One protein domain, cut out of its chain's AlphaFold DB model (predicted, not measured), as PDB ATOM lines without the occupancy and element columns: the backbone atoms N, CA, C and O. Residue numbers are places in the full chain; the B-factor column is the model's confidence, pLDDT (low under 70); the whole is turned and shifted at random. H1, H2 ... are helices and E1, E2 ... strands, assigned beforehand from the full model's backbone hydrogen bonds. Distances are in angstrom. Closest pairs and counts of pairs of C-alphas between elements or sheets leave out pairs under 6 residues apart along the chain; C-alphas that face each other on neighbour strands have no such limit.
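AT A GLANCE: This is residues 10 to 59 of the 62 residues of an uncharacterized protein of Alkaliphilus peptidifermentans DSM 18978 (UniProt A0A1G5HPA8). Little regular structure: a small, elongated, mostly loop-built body holds a short hairpin of E1 and E2, with E3 near E1, H1 at one end and the loop round Ile 26 at the other. The 50 printed residues include E1, E2, E3 and H1 in that order; the class is mixed, with only 15 residues in named elements. The E1 - E2 sheet is antiparallel. The whole is compact, radius of gyration of the C-alphas 10.2 A, spanning 32 by 19 by 11 A.

HOW THE PARTS SIT: E1, residues 10 to 12, and E2, residues 18 to 20, form an antiparallel hairpin at 153 degrees; N 10 and O 19 are within hydrogen-bond range, 2.8 A. E3, residues 39 to 41, pairs with no named strand, but residues 31 to 32 pair antiparallel with it. The closest C-alphas of E1 and E3 are those of Ile 10 and Leu 40, 5.7 A. For H1, residues 52 to 57, and E1 they are Lys 52 and Gly 11, 6.2 A. E2 and H1 are apart. In H1 every O i to N i+4 pair is within hydrogen-bond range.

IN THESE COORDINATES: E1 starts at C-alpha 10 (163.998, 183.901, 92.611) and measures 7.3 A, E2 6.3 A, E3 5.8 A. H1, 8.6 A, ends at C-alpha 57 (150.086, 190.908, 85.420).

THE WHOLE: The C-alphas of Ile 26 and Gly 59 are farthest apart, 31.7 A. The printed part has no cut; the E2 to E3 link is long. Residues 22 to 29 and 43 to 47 have pLDDT under 70.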
ATOM      1  N   ILE A  10     164.285 182.735  91.767       83.56
ATOM      2  CA  ILE A  10     163.998 183.901  92.611       83.56
ATOM      3  C   ILE A  10     162.827 184.706  92.033       83.56
ATOM      4  O   ILE A  10     162.018 185.287  92.751       83.56
ATOM      5  N   GLY A  11     162.747 184.768  90.706       86.50
ATOM      6  CA  GLY A  11     161.726 185.504  89.971       86.50
ATOM      7  C   GLY A  11     162.051 185.535  88.487       86.50
ATOM      8  O   GLY A  11     162.815 184.705  88.004       86.50
ATOM      9  N   TYR A  12     161.487 186.498  87.770       86.69
ATOM     10  CA  TYR A  12     161.551 186.564  86.314       86.69
ATOM     11  C   TYR A  12     162.071 187.915  85.852       86.69
ATOM     12  O   TYR A  12     161.776 188.950  86.438       86.69
ATOM     13  N   ASP A  13     162.866 187.924  84.796       84.19
ATOM     14  CA  ASP A  13     163.277 189.163  84.155       84.19
ATOM     15  C   ASP A  13     162.112 189.773  83.345       84.19
ATOM     16  O   ASP A  13     161.104 189.118  83.080       84.19
ATOM     17  N   HIS A  14     162.267 191.009  82.874       79.69
ATOM     18  CA  HIS A  14     161.299 191.718  82.019       79.69
ATOM     19  C   HIS A  14     160.963 191.007  80.690       79.69
ATOM     20  O   HIS A  14     160.056 191.422  79.977       79.69
ATOM     21  N   LYS A  15     161.696 189.941  80.348       80.56
ATOM     22  CA  LYS A  15     161.452 189.068  79.188       80.56
ATOM     23  C   LYS A  15     160.843 187.708  79.549       80.56
ATOM     24  O   LYS A  15     160.840 186.826  78.699       80.56
ATOM     25  N   GLY A  16     160.453 187.491  80.805       81.38
ATOM     26  CA  GLY A  16     159.913 186.209  81.283       81.38
ATOM     27  C   GLY A  16     160.966 185.141  81.542       81.38
ATOM     28  O   GLY A  16     160.651 183.993  81.825       81.38
ATOM     29  N   LYS A  17     162.251 185.499  81.473       83.88
ATOM     30  CA  LYS A  17     163.324 184.542  81.748       83.88
ATOM     31  C   LYS A  17     163.448 184.311  83.255       83.88
ATOM     32  O   LYS A  17     163.610 185.300  83.974       83.88
ATOM     33  N   PRO A  18     163.440 183.055  83.734       84.00
ATOM     34  CA  PRO A  18     163.647 182.762  85.143       84.00
ATOM     35  C   PRO A  18     165.049 183.199  85.569       84.00
ATOM     36  O   PRO A  18     166.059 182.900  84.925       84.00
ATOM     37  N   VAL A  19     165.096 183.931  86.672       82.50
ATOM     38  CA  VAL A  19     166.310 184.366  87.348       82.50
ATOM     39  C   VAL A  19     166.541 183.433  88.519       82.50
ATOM     40  O   VAL A  19     165.687 183.274  89.388       82.50
ATOM     41  N   TYR A  20     167.716 182.821  88.532       79.94
ATOM     42  CA  TYR A  20     168.086 181.813  89.512       79.94
ATOM     43  C   TYR A  20     168.967 182.397  90.609       79.94
ATOM     44  O   TYR A  20     169.806 183.265  90.342       79.94
ATOM     45  N   GLU A  21     168.818 181.868  91.817       73.75
ATOM     46  CA  GLU A  21     169.693 182.154  92.944       73.75
ATOM     47  C   GLU A  21     171.116 181.712  92.596       73.75
ATOM     48  O   GLU A  21     171.385 180.537  92.337       73.75
ATOM     49  N   ARG A  22     172.044 182.673  92.535       68.44
ATOM     50  CA  ARG A  22     173.474 182.377  92.448       68.44
ATOM     51  C   ARG A  22     174.079 182.502  93.835       68.44
ATOM     52  O   ARG A  22     174.469 183.588  94.255       68.44
ATOM     53  N   LEU A  23     174.221 181.358  94.494       57.84
ATOM     54  CA  LEU A  23     175.055 181.195  95.679       57.84
ATOM     55  C   LEU A  23     176.511 181.508  95.291       57.84
ATOM     56  O   LEU A  23     177.196 180.686  94.689       57.84
ATOM     57  N   GLY A  24     176.963 182.738  95.538       54.19
ATOM     58  CA  GLY A  24     178.325 183.171  95.203       54.19
ATOM     59  C   GLY A  24     178.506 184.683  95.087       54.19
ATOM     60  O   GLY A  24     179.620 185.173  95.241       54.19
ATOM     61  N   LEU A  25     177.423 185.437  94.878       54.56
ATOM     62  CA  LEU A  25     177.426 186.900  94.959       54.56
ATOM     63  C   LEU A  25     176.829 187.330  96.298       54.56
ATOM     64  O   LEU A  25     175.735 187.883  96.349       54.56
ATOM     65  N   ILE A  26     177.556 187.056  97.386       55.12
ATOM     66  CA  ILE A  26     177.188 187.520  98.728       55.12
ATOM     67  C   ILE A  26     177.360 189.040  98.747       55.12
ATOM     68  O   ILE A  26     178.412 189.579  99.079       55.12
ATOM     69  N   THR A  27     176.324 189.741  98.313       62.94
ATOM     70  CA  THR A  27     176.190 191.184  98.476       62.94
ATOM     71  C   THR A  27     175.080 191.406  99.493       62.94
ATOM     72  O   THR A  27     174.086 190.686  99.481       62.94
ATOM     73  N   CYS A  28     175.212 192.398 100.377       63.75
ATOM     74  CA  CYS A  28     174.188 192.717 101.385       63.75
ATOM     75  C   CYS A  28     172.876 193.269 100.783       63.75
ATOM     76  O   CYS A  28     172.058 193.838 101.499       63.75
ATOM     77  N   CYS A  29     172.691 193.176  99.464       67.00
ATOM     78  CA  CYS A  29     171.535 193.700  98.761       67.00
ATOM     79  C   CYS A  29     170.477 192.607  98.592       67.00
ATOM     80  O   CYS A  29     170.702 191.613  97.900       67.00
ATOM     81  N   CYS A  30     169.305 192.830  99.180       75.19
ATOM     82  CA  CYS A  30     168.121 192.031  98.904       75.19
ATOM     83  C   CYS A  30     167.712 192.173  97.430       75.19
ATOM     84  O   CYS A  30     167.869 193.226  96.806       75.19
ATOM     85  N   VAL A  31     167.183 191.090  96.879       81.56
ATOM     86  CA  VAL A  31     166.506 191.060  95.591       81.56
ATOM     87  C   VAL A  31     165.036 191.321  95.851       81.56
ATOM     88  O   VAL A  31     164.376 190.551  96.549       81.56
ATOM     89  N   GLU A  32     164.521 192.395  95.276       84.44
ATOM     90  CA  GLU A  32     163.138 192.819  95.440       84.44
ATOM     91  C   GLU A  32     162.447 192.854  94.083       84.44
ATOM     92  O   GLU A  32     163.065 193.079  93.037       84.44
ATOM     93  N   CYS A  33     161.141 192.620  94.092       85.75
ATOM     94  CA  CYS A  33     160.338 192.782  92.902       85.75
ATOM     95  C   CYS A  33     160.221 194.263  92.531       85.75
ATOM     96  O   CYS A  33     159.767 195.072  93.334       85.75
ATOM     97  N   MET A  34     160.498 194.595  91.273       83.12
ATOM     98  CA  MET A  34     160.416 195.967  90.770       83.12
ATOM     99  C   MET A  34     159.002 196.581  90.844       83.12
ATOM    100  O   MET A  34     158.875 197.799  90.902       83.12
ATOM    101  N   TYR A  35     157.941 195.766  90.840       84.12
ATOM    102  CA  TYR A  35     156.550 196.250  90.812       84.12
ATOM    103  C   TYR A  35     155.896 196.295  92.191       84.12
ATOM    104  O   TYR A  35     155.200 197.254  92.513       84.12
ATOM    105  N   CYS A  36     156.084 195.252  93.000       86.50
ATOM    106  CA  CYS A  36     155.439 195.148  94.310       86.50
ATOM    107  C   CYS A  36     156.390 195.399  95.486       86.50
ATOM    108  O   CYS A  36     155.940 195.330  96.624       86.50
ATOM    109  N   ASN A  37     157.679 195.663  95.233       82.81
ATOM    110  CA  ASN A  37     158.734 195.801  96.251       82.81
ATOM    111  C   ASN A  37     158.775 194.630  97.251       82.81
ATOM    112  O   ASN A  37     159.243 194.757  98.376       82.81
ATOM    113  N   LYS A  38     158.262 193.462  96.849       84.81
ATOM    114  CA  LYS A  38     158.297 192.246  97.660       84.81
ATOM    115  C   LYS A  38     159.704 191.671  97.613       84.81
ATOM    116  O   LYS A  38     160.239 191.477  96.522       84.81
ATOM    117  N   THR A  39     160.271 191.354  98.768       83.50
ATOM    118  CA  THR A  39     161.554 190.657  98.865       83.50
ATOM    119  C   THR A  39     161.428 189.249  98.289       83.50
ATOM    120  O   THR A  39     160.590 188.466  98.733       83.50
ATOM    121  N   LEU A  40     162.247 188.939  97.286       81.56
ATOM    122  CA  LEU A  40     162.277 187.652  96.590       81.56
ATOM    123  C   LEU A  40     163.492 186.807  96.993       81.56
ATOM    124  O   LEU A  40     163.370 185.596  97.128       81.56
ATOM    125  N   ALA A  41     164.641 187.438  97.249       77.19
ATOM    126  CA  ALA A  41     165.786 186.789  97.887       77.19
ATOM    127  C   ALA A  41     166.521 187.760  98.811       77.19
ATOM    128  O   ALA A  41     166.627 188.949  98.525       77.19
ATOM    129  N   ALA A  42     167.067 187.242  99.908       71.56
ATOM    130  CA  ALA A  42     167.881 188.011 100.851       71.56
ATOM    131  C   ALA A  42     169.395 187.919 100.556       71.56
ATOM    132  O   ALA A  42     170.201 188.549 101.230       71.56
ATOM    133  N   THR A  43     169.787 187.114  99.568       66.25
ATOM    134  CA  THR A  43     171.132 186.525  99.425       66.25
ATOM    135  C   THR A  43     171.993 187.142  98.317       66.25
ATOM    136  O   THR A  43     173.008 186.564  97.939       66.25
ATOM    137  N   GLY A  44     171.664 188.348  97.844       63.00
ATOM    138  CA  GLY A  44     172.430 189.033  96.800       63.00
ATOM    139  C   GLY A  44     172.046 188.580  95.390       63.00
ATOM    140  O   GLY A  44     172.167 187.416  95.017       63.00
ATOM    141  N   GLY A  45     171.584 189.523  94.568       68.88
ATOM    142  CA  GLY A  45     171.162 189.232  93.200       68.88
ATOM    143  C   GLY A  45     170.734 190.475  92.412       68.88
ATOM    144  O   GLY A  45     170.906 191.606  92.874       68.88
ATOM    145  N   PRO A  46     170.218 190.297  91.186       68.12
ATOM    146  CA  PRO A  46     169.877 191.410  90.307       68.12
ATOM    147  C   PRO A  46     168.715 192.243  90.866       68.12
ATOM    148  O   PRO A  46     167.625 191.735  91.092       68.12
ATOM    149  N   LYS A  47     168.933 193.556  91.016       66.31
ATOM    150  CA  LYS A  47     167.960 194.522  91.573       66.31
ATOM    151  C   LYS A  47     166.653 194.689  90.785       66.31
ATOM    152  O   LYS A  47     165.745 195.349  91.271       66.31
ATOM    153  N   LYS A  48     166.572 194.193  89.549       72.00
ATOM    154  CA  LYS A  48     165.433 194.427  88.647       72.00
ATOM    155  C   LYS A  48     164.855 193.100  88.177       72.00
ATOM    156  O   LYS A  48     165.105 192.693  87.050       72.00
ATOM    157  N   ILE A  49     164.113 192.430  89.052       85.00
ATOM    158  CA  ILE A  49     163.343 191.240  88.681       85.00
ATOM    159  C   ILE A  49     161.875 191.412  89.061       85.00
ATOM    160  O   ILE A  49     161.499 192.307  89.818       85.00
ATOM    161  N   LEU A  50     161.041 190.550  88.507       86.88
ATOM    162  CA  LEU A  50     159.603 190.510  88.674       86.88
ATOM    163  C   LEU A  50     159.220 189.268  89.465       86.88
ATOM    164  O   LEU A  50     159.733 188.170  89.246       86.88
ATOM    165  N   CYS A  51     158.277 189.451  90.380       87.81
ATOM    166  CA  CYS A  51     157.593 188.347  91.025       87.81
ATOM    167  C   CYS A  51     156.741 187.587  89.994       87.81
ATOM    168  O   CYS A  51     156.314 188.194  89.011       87.81
ATOM    169  N   LYS A  52     156.444 186.300  90.225       85.25
ATOM    170  CA  LYS A  52     155.580 185.510  89.323       85.25
ATOM    171  C   LYS A  52     154.259 186.235  89.028       85.25
ATOM    172  O   LYS A  52     153.951 186.512  87.877       85.25
ATOM    173  N   GLU A  53     153.584 186.699  90.079       88.50
ATOM    174  CA  GLU A  53     152.314 187.435  89.982       88.50
ATOM    175  C   GLU A  53     152.441 188.735  89.162       88.50
ATOM    176  O   GLU A  53     151.512 189.167  88.487       88.50
ATOM    177  N   CYS A  54     153.595 189.394  89.246       87.94
ATOM    178  CA  CYS A  54     153.881 190.668  88.597       87.94
ATOM    179  C   CYS A  54     154.187 190.470  87.115       87.94
ATOM    180  O   CYS A  54     153.784 191.286  86.292       87.94
ATOM    181  N   ALA A  55     154.891 189.388  86.792       86.25
ATOM    182  CA  ALA A  55     155.158 188.988  85.425       86.25
ATOM    183  C   ALA A  55     153.857 188.566  84.722       86.25
ATOM    184  O   ALA A  55     153.570 189.075  83.643       86.25
ATOM    185  N   GLU A  56     153.007 187.778  85.390       86.12
ATOM    186  CA  GLU A  56     151.675 187.418  84.883       86.12
ATOM    187  C   GLU A  56     150.803 188.664  84.648       86.12
ATOM    188  O   GLU A  56     150.204 188.816  83.585       86.12
ATOM    189  N   LYS A  57     150.794 189.622  85.588       86.88
ATOM    190  CA  LYS A  57     150.086 190.908  85.420       86.88
ATOM    191  C   LYS A  57     150.636 191.768  84.284       86.88
ATOM    192  O   LYS A  57     149.884 192.534  83.691       86.88
ATOM    193  N   ALA A  58     151.931 191.669  84.002       82.69
ATOM    194  CA  ALA A  58     152.572 192.368  82.895       82.69
ATOM    195  C   ALA A  58     152.338 191.678  81.536       82.69
ATOM    196  O   ALA A  58     152.778 192.209  80.519       82.69
ATOM    197  N   GLY A  59     151.657 190.523  81.502       83.19
ATOM    198  CA  GLY A  59     151.456 189.736  80.283       83.19
ATOM    199  C   GLY A  59     152.723 189.021  79.814       83.19
ATOM    200  O   GLY A  59     152.874 188.744  78.627       83.19
TER     201      GLY A  59